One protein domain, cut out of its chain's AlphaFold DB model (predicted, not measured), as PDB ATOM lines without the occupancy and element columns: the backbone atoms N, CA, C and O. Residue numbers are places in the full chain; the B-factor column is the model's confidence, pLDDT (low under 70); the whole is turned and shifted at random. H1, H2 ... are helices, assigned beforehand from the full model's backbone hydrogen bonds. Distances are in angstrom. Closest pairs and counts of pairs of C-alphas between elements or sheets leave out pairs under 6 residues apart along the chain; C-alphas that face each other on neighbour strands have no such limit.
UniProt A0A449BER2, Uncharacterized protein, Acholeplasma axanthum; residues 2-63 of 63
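What this domain is: This is residues 2 to 63 of the 63 residues of an uncharacterized protein of Acholeplasma axanthum (UniProt A0A449BER2). What shape do these atoms make? H1 comes with its later end to the middle of H3 as a loose T, with short H2 set near that end, and residues 2 to 10 of H1 stick out. From residue 41 on, the end of H3, the link and small H4 form a free arm with no other part packed on it. What is it made of? The printed part has 62 residues with four named helices, H1, H2, H3 and H4 in chain order, no named strand, and the class all helix. It is loose, with a radius of gyration of the C-alphas of 14.6 A, and elongated, spanning 47 by 30 by 18 A.

Where its parts are: Where is the longest helix? H1, residues 2 to 17, measures 22.6 A and begins at C-alpha 2 (17.209, -32.381, 47.363). Where are the others? H3 holds residues 30 to 44 over 20.9 A, and H2 residues 22 to 27. H4, residues 55 to 61, ends at C-alpha 61 (-19.116, -42.584, 32.539).

How they stand to each other: What is near H1? H1 and H3 are close but not clearly touching, the closest C-alphas being those of Asn 14 and Ile 37, 7.5 A apart, at a steep tilt of 60 degrees, the same way. H1 and H2 are also close but not clearly touching, Leu 15 and Ile 22 having the closest C-alphas at 7.1 A, about perpendicular at 81 degrees. What stays apart? H4 is apart from H1, H2 and H3, and H2 and H3 are only just apart, at 8.2 A. How are the backbones? Each O i to N i+4 pair is within hydrogen-bond range in H1, H3 and H4; H2 has 0 of 2, but 2 of 3 O i to N i+3 pairs.

The domain as a whole: How far does it reach? The two C-alphas farthest apart, of Gln 2 and Gln 55, are 47.4 A apart. Is it unbroken? The printed part has no cut, and no link is long. Where is confidence low? The pLDDT is under 70 at residues 2 to 5, 45 to 50 and 63.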
ATOM      1  N   GLN A   2      17.187 -30.928  47.639       59.88
ATOM      2  CA  GLN A   2      17.209 -32.381  47.363       59.88
ATOM      3  C   GLN A   2      15.856 -33.070  47.656       59.88
ATOM      4  O   GLN A   2      15.386 -33.870  46.852       59.88
ATOM      5  N   ASP A   3      15.165 -32.666  48.728       65.31
ATOM      6  CA  ASP A   3      13.818 -33.167  49.062       65.31
ATOM      7  C   ASP A   3      12.730 -32.734  48.069       65.31
ATOM      8  O   ASP A   3      11.807 -33.493  47.768       65.31
ATOM      9  N   GLU A   4      12.843 -31.530  47.507       62.41
ATOM     10  CA  GLU A   4      11.903 -31.035  46.491       62.41
ATOM     11  C   GLU A   4      12.070 -31.797  45.177       62.41
ATOM     12  O   GLU A   4      11.079 -32.208  44.580       62.41
ATOM     13  N   GLN A   5      13.315 -32.059  44.760       68.00
ATOM     14  CA  GLN A   5      13.602 -32.881  43.581       68.00
ATOM     15  C   GLN A   5      13.067 -34.307  43.744       68.00
ATOM     16  O   GLN A   5      12.456 -34.835  42.814       68.00
ATOM     17  N   ASN A   6      13.215 -34.894  44.935       76.88
ATOM     18  CA  ASN A   6      12.635 -36.200  45.257       76.88
ATOM     19  C   ASN A   6      11.101 -36.173  45.186       76.88
ATOM     20  O   ASN A   6      10.485 -37.081  44.631       76.88
ATOM     21  N   THR A   7      10.476 -35.108  45.686       80.56
ATOM     22  CA  THR A   7       9.015 -34.953  45.656       80.56
ATOM     23  C   THR A   7       8.496 -34.822  44.224       80.56
ATOM     24  O   THR A   7       7.559 -35.520  43.840       80.56
ATOM     25  N   THR A   8       9.122 -33.977  43.401       85.19
ATOM     26  CA  THR A   8       8.744 -33.815  41.991       85.19
ATOM     27  C   THR A   8       8.937 -35.109  41.203       85.19
ATOM     28  O   THR A   8       8.055 -35.484  40.431       85.19
ATOM     29  N   ALA A   9      10.044 -35.823  41.418       87.94
ATOM     30  CA  ALA A   9      10.294 -37.107  40.767       87.94
ATOM     31  C   ALA A   9       9.223 -38.151  41.124       87.94
ATOM     32  O   ALA A   9       8.717 -38.830  40.232       87.94
ATOM     33  N   ASN A  10       8.815 -38.220  42.395       87.00
ATOM     34  CA  ASN A  10       7.759 -39.126  42.850       87.00
ATOM     35  C   ASN A  10       6.400 -38.803  42.214       87.00
ATOM     36  O   ASN A  10       5.686 -39.711  41.796       87.00
ATOM     37  N   ILE A  11       6.053 -37.518  42.092       88.94
ATOM     38  CA  ILE A  11       4.811 -37.101  41.424       88.94
ATOM     39  C   ILE A  11       4.829 -37.518  39.951       88.94
ATOM     40  O   ILE A  11       3.864 -38.104  39.467       88.94
ATOM     41  N   ILE A  12       5.931 -37.267  39.237       90.19
ATOM     42  CA  ILE A  12       6.064 -37.644  37.823       90.19
ATOM     43  C   ILE A  12       5.969 -39.164  37.652       90.19
ATOM     44  O   ILE A  12       5.263 -39.632  36.759       90.19
ATOM     45  N   TYR A  13       6.648 -39.927  38.511       91.19
ATOM     46  CA  TYR A  13       6.589 -41.386  38.507       91.19
ATOM     47  C   TYR A  13       5.152 -41.891  38.679       91.19
ATOM     48  O   TYR A  13       4.681 -42.697  37.877       91.19
ATOM     49  N   ASN A  14       4.431 -41.368  39.670       91.06
ATOM     50  CA  ASN A  14       3.055 -41.766  39.937       91.06
ATOM     51  C   ASN A  14       2.106 -41.420  38.781       91.06
ATOM     52  O   ASN A  14       1.267 -42.236  38.409       91.06
ATOM     53  N   LEU A  15       2.246 -40.232  38.183       91.81
ATOM     54  CA  LEU A  15       1.451 -39.834  37.017       91.81
ATOM     55  C   LEU A  15       1.691 -40.770  35.827       91.81
ATOM     56  O   LEU A  15       0.739 -41.190  35.175       91.81
ATOM     57  N   ALA A  16       2.952 -41.137  35.579       90.75
ATOM     58  CA  ALA A  16       3.298 -42.090  34.531       90.75
ATOM     59  C   ALA A  16       2.700 -43.479  34.800       90.75
ATOM     60  O   ALA A  16       2.184 -44.101  33.874       90.75
ATOM     61  N   HIS A  17       2.722 -43.939  36.054       87.56
ATOM     62  CA  HIS A  17       2.129 -45.217  36.457       87.56
ATOM     63  C   HIS A  17       0.606 -45.242  36.249       87.56
ATOM     64  O   HIS A  17       0.068 -46.215  35.733       87.56
ATOM     65  N   LEU A  18      -0.064 -44.126  36.547       90.19
ATOM     66  CA  LEU A  18      -1.495 -43.916  36.312       90.19
ATOM     67  C   LEU A  18      -1.868 -43.730  34.828       90.19
ATOM     68  O   LEU A  18      -3.049 -43.638  34.499       90.19
ATOM     69  N   GLY A  19      -0.888 -43.605  33.926       90.62
ATOM     70  CA  GLY A  19      -1.131 -43.275  32.520       90.62
ATOM     71  C   GLY A  19      -1.632 -41.842  32.289       90.62
ATOM     72  O   GLY A  19      -2.198 -41.553  31.237       90.62
ATOM     73  N   ILE A  20      -1.427 -40.938  33.251       91.31
ATOM     74  CA  ILE A  20      -1.855 -39.537  33.183       91.31
ATOM     75  C   ILE A  20      -0.689 -38.681  32.696       91.31
ATOM     76  O   ILE A  20       0.396 -38.676  33.281       91.31
ATOM     77  N   SER A  21      -0.904 -37.905  31.634       92.56
ATOM     78  CA  SER A  21       0.135 -36.992  31.169       92.56
ATOM     79  C   SER A  21       0.270 -35.794  32.113       92.56
ATOM     80  O   SER A  21      -0.710 -35.295  32.666       92.56
ATOM     81  N   ILE A  22       1.482 -35.240  32.234       89.75
ATOM     82  CA  ILE A  22       1.711 -34.001  33.001       89.75
ATOM     83  C   ILE A  22       0.804 -32.867  32.494       89.75
ATOM     84  O   ILE A  22       0.356 -32.037  33.279       89.75
ATOM     85  N   LYS A  23       0.472 -32.836  31.196       92.44
ATOM     86  CA  LYS A  23      -0.416 -31.812  30.624       92.44
ATOM     87  C   LYS A  23      -1.851 -31.927  31.128       92.44
ATOM     88  O   LYS A  23      -2.530 -30.906  31.185       92.44
ATOM     89  N   ASP A  24      -2.294 -33.127  31.485       89.69
ATOM     90  CA  ASP A  24      -3.660 -33.372  31.946       89.69
ATOM     91  C   ASP A  24      -3.838 -33.013  33.423       89.69
ATOM     92  O   ASP A  24      -4.956 -32.758  33.861       89.69
ATOM     93  N   THR A  25      -2.737 -32.856  34.168       89.38
ATOM     94  CA  THR A  25      -2.766 -32.362  35.556       89.38
ATOM     95  C   THR A  25      -3.372 -30.970  35.691       89.38
ATOM     96  O   THR A  25      -3.846 -30.614  36.758       89.38
ATOM     97  N   LYS A  26      -3.453 -30.187  34.608       93.31
ATOM     98  CA  LYS A  26      -4.143 -28.887  34.610       93.31
ATOM     99  C   LYS A  26      -5.661 -28.994  34.820       93.31
ATOM    100  O   LYS A  26      -6.302 -27.975  35.054       93.31
ATOM    101  N   TYR A  27      -6.239 -30.185  34.650       93.06
ATOM    102  CA  TYR A  27      -7.679 -30.420  34.769       93.06
ATOM    103  C   TYR A  27      -8.104 -30.852  36.174       93.06
ATOM    104  O   TYR A  27      -9.294 -31.042  36.410       93.06
ATOM    105  N   PHE A  28      -7.160 -31.018  37.101       90.38
ATOM    106  CA  PHE A  28      -7.457 -31.447  38.457       90.38
ATOM    107  C   PHE A  28      -6.488 -30.835  39.466       90.38
ATOM    108  O   PHE A  28      -5.365 -30.467  39.140       90.38
ATOM    109  N   ASP A  29      -6.936 -30.697  40.706       93.25
ATOM    110  CA  ASP A  29      -6.115 -30.158  41.783       93.25
ATOM    111  C   ASP A  29      -5.353 -31.260  42.537       93.25
ATOM    112  O   ASP A  29      -5.447 -32.460  42.252       93.25
ATOM    113  N   ILE A  30      -4.568 -30.838  43.527       88.44
ATOM    114  CA  ILE A  30      -3.779 -31.748  44.354       88.44
ATOM    115  C   ILE A  30      -4.652 -32.700  45.193       88.44
ATOM    116  O   ILE A  30      -4.211 -33.808  45.500       88.44
ATOM    117  N   GLU A  31      -5.884 -32.315  45.541       92.81
ATOM    118  CA  GLU A  31      -6.798 -33.179  46.298       92.81
ATOM    119  C   GLU A  31      -7.297 -34.333  45.426       92.81
ATOM    120  O   GLU A  31      -7.340 -35.485  45.866       92.81
ATOM    121  N   VAL A  32      -7.630 -34.045  44.167       92.94
ATOM    122  CA  VAL A  32      -7.978 -35.066  43.175       92.94
ATOM    123  C   VAL A  32      -6.777 -35.960  42.881       92.94
ATOM    124  O   VAL A  32      -6.931 -37.180  42.876       92.94
ATOM    125  N   TYR A  33      -5.578 -35.391  42.717       91.69
ATOM    126  CA  TYR A  33      -4.348 -36.178  42.586       91.69
ATOM    127  C   TYR A  33      -4.184 -37.159  43.756       91.69
ATOM    128  O   TYR A  33      -3.995 -38.351  43.529       91.69
ATOM    129  N   ALA A  34      -4.328 -36.698  45.002       91.19
ATOM    130  CA  ALA A  34      -4.213 -37.557  46.178       91.19
ATOM    131  C   ALA A  34      -5.244 -38.703  46.174       91.19
ATOM    132  O   ALA A  34      -4.887 -39.843  46.471       91.19
ATOM    133  N   LYS A  35      -6.493 -38.434  45.765       92.56
ATOM    134  CA  LYS A  35      -7.538 -39.464  45.616       92.56
ATOM    135  C   LYS A  35      -7.212 -40.492  44.533       92.56
ATOM    136  O   LYS A  35      -7.510 -41.669  44.716       92.56
ATOM    137  N   LEU A  36      -6.609 -40.071  43.419       90.56
ATOM    138  CA  LEU A  36      -6.177 -40.983  42.354       90.56
ATOM    139  C   LEU A  36      -5.081 -41.930  42.852       90.56
ATOM    140  O   LEU A  36      -5.159 -43.129  42.611       90.56
ATOM    141  N   ILE A  37      -4.113 -41.412  43.610       89.88
ATOM    142  CA  ILE A  37      -3.073 -42.235  44.244       89.88
ATOM    143  C   ILE A  37      -3.673 -43.198  45.269       89.88
ATOM    144  O   ILE A  37      -3.306 -44.368  45.305       89.88
ATOM    145  N   GLU A  38      -4.614 -42.737  46.090       89.25
ATOM    146  CA  GLU A  38      -5.300 -43.597  47.055       89.25
ATOM    147  C   GLU A  38      -6.070 -44.730  46.359       89.25
ATOM    148  O   GLU A  38      -6.035 -45.875  46.814       89.25
ATOM    149  N   LEU A  39      -6.743 -44.427  45.244       86.62
ATOM    150  CA  LEU A  39      -7.442 -45.416  44.427       86.62
ATOM    151  C   LEU A  39      -6.462 -46.434  43.833       86.62
ATOM    152  O   LEU A  39      -6.699 -47.631  43.964       86.62
ATOM    153  N   GLU A  40      -5.354 -45.972  43.253       85.19
ATOM    154  CA  GLU A  40      -4.287 -46.822  42.713       85.19
ATOM    155  C   GLU A  40      -3.776 -47.796  43.779       85.19
ATOM    156  O   GLU A  40      -3.819 -49.012  43.594       85.19
ATOM    157  N   VAL A  41      -3.403 -47.279  44.953       84.75
ATOM    158  CA  VAL A  41      -2.916 -48.092  46.075       84.75
ATOM    159  C   VAL A  41      -3.966 -49.115  46.511       84.75
ATOM    160  O   VAL A  41      -3.624 -50.281  46.689       84.75
ATOM    161  N   LYS A  42      -5.242 -48.721  46.620       82.81
ATOM    162  CA  LYS A  42      -6.354 -49.635  46.943       82.81
ATOM    163  C   LYS A  42      -6.543 -50.733  45.894       82.81
ATOM    164  O   LYS A  42      -6.854 -51.868  46.250       82.81
ATOM    165  N   THR A  43      -6.370 -50.415  44.610       75.38
ATOM    166  CA  THR A  43      -6.468 -51.404  43.525       75.38
ATOM    167  C   THR A  43      -5.264 -52.344  43.480       75.38
ATOM    168  O   THR A  43      -5.430 -53.531  43.211       75.38
ATOM    169  N   MET A  44      -4.065 -51.857  43.812       72.94
ATOM    170  CA  MET A  44      -2.849 -52.670  43.889       72.94
ATOM    171  C   MET A  44      -2.802 -53.553  45.146       72.94
ATOM    172  O   MET A  44      -2.233 -54.642  45.102       72.94
ATOM    173  N   SER A  45      -3.399 -53.113  46.261       69.00
ATOM    174  CA  SER A  45      -3.347 -53.814  47.553       69.00
ATOM    175  C   SER A  45      -4.285 -55.023  47.666       69.00
ATOM    176  O   SER A  45      -4.215 -55.738  48.658       69.00
ATOM    177  N   ASN A  46      -5.145 -55.265  46.672       58.59
ATOM    178  CA  ASN A  46      -5.818 -56.543  46.395       58.59
ATOM    179  C   ASN A  46      -6.370 -57.362  47.592       58.59
ATOM    180  O   ASN A  46      -6.248 -58.585  47.626       58.59
ATOM    181  N   GLU A  47      -7.103 -56.726  48.512       57.84
ATOM    182  CA  GLU A  47      -8.088 -57.433  49.363       57.84
ATOM    183  C   GLU A  47      -9.532 -57.316  48.842       57.84
ATOM    184  O   GLU A  47     -10.451 -57.909  49.403       57.84
ATOM    185  N   THR A  48      -9.767 -56.590  47.742       58.91
ATOM    186  CA  THR A  48     -11.120 -56.433  47.183       58.91
ATOM    187  C   THR A  48     -11.213 -57.157  45.842       58.91
ATOM    188  O   THR A  48     -10.396 -56.884  44.963       58.91
ATOM    189  N   PRO A  49     -12.174 -58.081  45.640       57.44
ATOM    190  CA  PRO A  49     -12.301 -58.790  44.375       57.44
ATOM    191  C   PRO A  49     -12.523 -57.786  43.245       57.44
ATOM    192  O   PRO A  49     -13.321 -56.858  43.388       57.44
ATOM    193  N   ILE A  50     -11.834 -57.996  42.120       62.94
ATOM    194  CA  ILE A  50     -12.007 -57.227  40.886       62.94
ATOM    195  C   ILE A  50     -13.491 -57.266  40.509       62.94
ATOM    196  O   ILE A  50     -13.987 -58.237  39.929       62.94
ATOM    197  N   ARG A  51     -14.229 -56.212  40.862       72.88
ATOM    198  CA  ARG A  51     -15.608 -56.040  40.424       72.88
ATOM    199  C   ARG A  51     -15.549 -55.716  38.939       72.88
ATOM    200  O   ARG A  51     -15.044 -54.668  38.547       72.88
ATOM    201  N   ARG A  52     -16.093 -56.604  38.106       77.81
ATOM    202  CA  ARG A  52     -16.301 -56.302  36.686       77.81
ATOM    203  C   ARG A  52     -17.222 -55.086  36.572       77.81
ATOM    204  O   ARG A  52     -18.275 -55.062  37.212       77.81
ATOM    205  N   ALA A  53     -16.813 -54.095  35.780       81.06
ATOM    206  CA  ALA A  53     -17.653 -52.946  35.467       81.06
ATOM    207  C   ALA A  53     -18.985 -53.429  34.877       81.06
ATOM    208  O   ALA A  53     -19.018 -54.325  34.031       81.06
ATOM    209  N   THR A  54     -20.084 -52.869  35.368       89.75
ATOM    210  CA  THR A  54     -21.434 -53.161  34.878       89.75
ATOM    211  C   THR A  54     -21.812 -52.178  33.775       89.75
ATOM    212  O   THR A  54     -21.242 -51.094  33.693       89.75
ATOM    213  N   GLN A  55     -22.819 -52.512  32.959       83.94
ATOM    214  CA  GLN A  55     -23.331 -51.592  31.932       83.94
ATOM    215  C   GLN A  55     -23.732 -50.238  32.530       83.94
ATOM    216  O   GLN A  55     -23.410 -49.200  31.973       83.94
ATOM    217  N   LYS A  56     -24.319 -50.248  33.732       90.00
ATOM    218  CA  LYS A  56     -24.673 -49.030  34.460       90.00
ATOM    219  C   LYS A  56     -23.458 -48.145  34.767       90.00
ATOM    220  O   LYS A  56     -23.589 -46.929  34.735       90.00
ATOM    221  N   ASP A  57     -22.301 -48.735  35.068       85.44
ATOM    222  CA  ASP A  57     -21.070 -47.976  35.333       85.44
ATOM    223  C   ASP A  57     -20.524 -47.339  34.045       85.44
ATOM    224  O   ASP A  57     -20.027 -46.217  34.078       85.44
ATOM    225  N   ILE A  58     -20.659 -48.036  32.910       86.19
ATOM    226  CA  ILE A  58     -20.299 -47.524  31.580       86.19
ATOM    227  C   ILE A  58     -21.226 -46.366  31.198       86.19
ATOM    228  O   ILE A  58     -20.752 -45.311  30.787       86.19
ATOM    229  N   ASP A  59     -22.534 -46.541  31.385       91.94
ATOM    230  CA  ASP A  59     -23.536 -45.524  31.069       91.94
ATOM    231  C   ASP A  59     -23.323 -44.251  31.906       91.94
ATOM    232  O   ASP A  59     -23.465 -43.149  31.390       91.94
ATOM    233  N   LEU A  60     -22.929 -44.389  33.179       83.06
ATOM    234  CA  LEU A  60     -22.594 -43.259  34.054       83.06
ATOM    235  C   LEU A  60     -21.308 -42.525  33.653       83.06
ATOM    236  O   LEU A  60     -21.186 -41.346  33.954       83.06
ATOM    237  N   PHE A  61     -20.350 -43.207  33.025       81.06
ATOM    238  CA  PHE A  61     -19.116 -42.584  32.539       81.06
ATOM    239  C   PHE A  61     -19.318 -41.822  31.221       81.06
ATOM    240  O   PHE A  61     -18.612 -40.855  30.954       81.06
ATOM    241  N   LEU A  62     -20.248 -42.282  30.378       77.06
ATOM    242  CA  LEU A  62     -20.522 -41.702  29.057       77.06
ATOM    243  C   LEU A  62     -21.518 -40.526  29.081       77.06
ATOM    244  O   LEU A  62     -21.799 -39.965  28.019       77.06
ATOM    245  N   LEU A  63     -22.053 -40.179  30.256       57.84
ATOM    246  CA  LEU A  63     -22.931 -39.028  30.502       57.84
ATOM    247  C   LEU A  63     -22.137 -37.834  31.041       57.84
ATOM    248  O   LEU A  63     -22.447 -36.704  30.600       57.84
TER     249      LEU A  63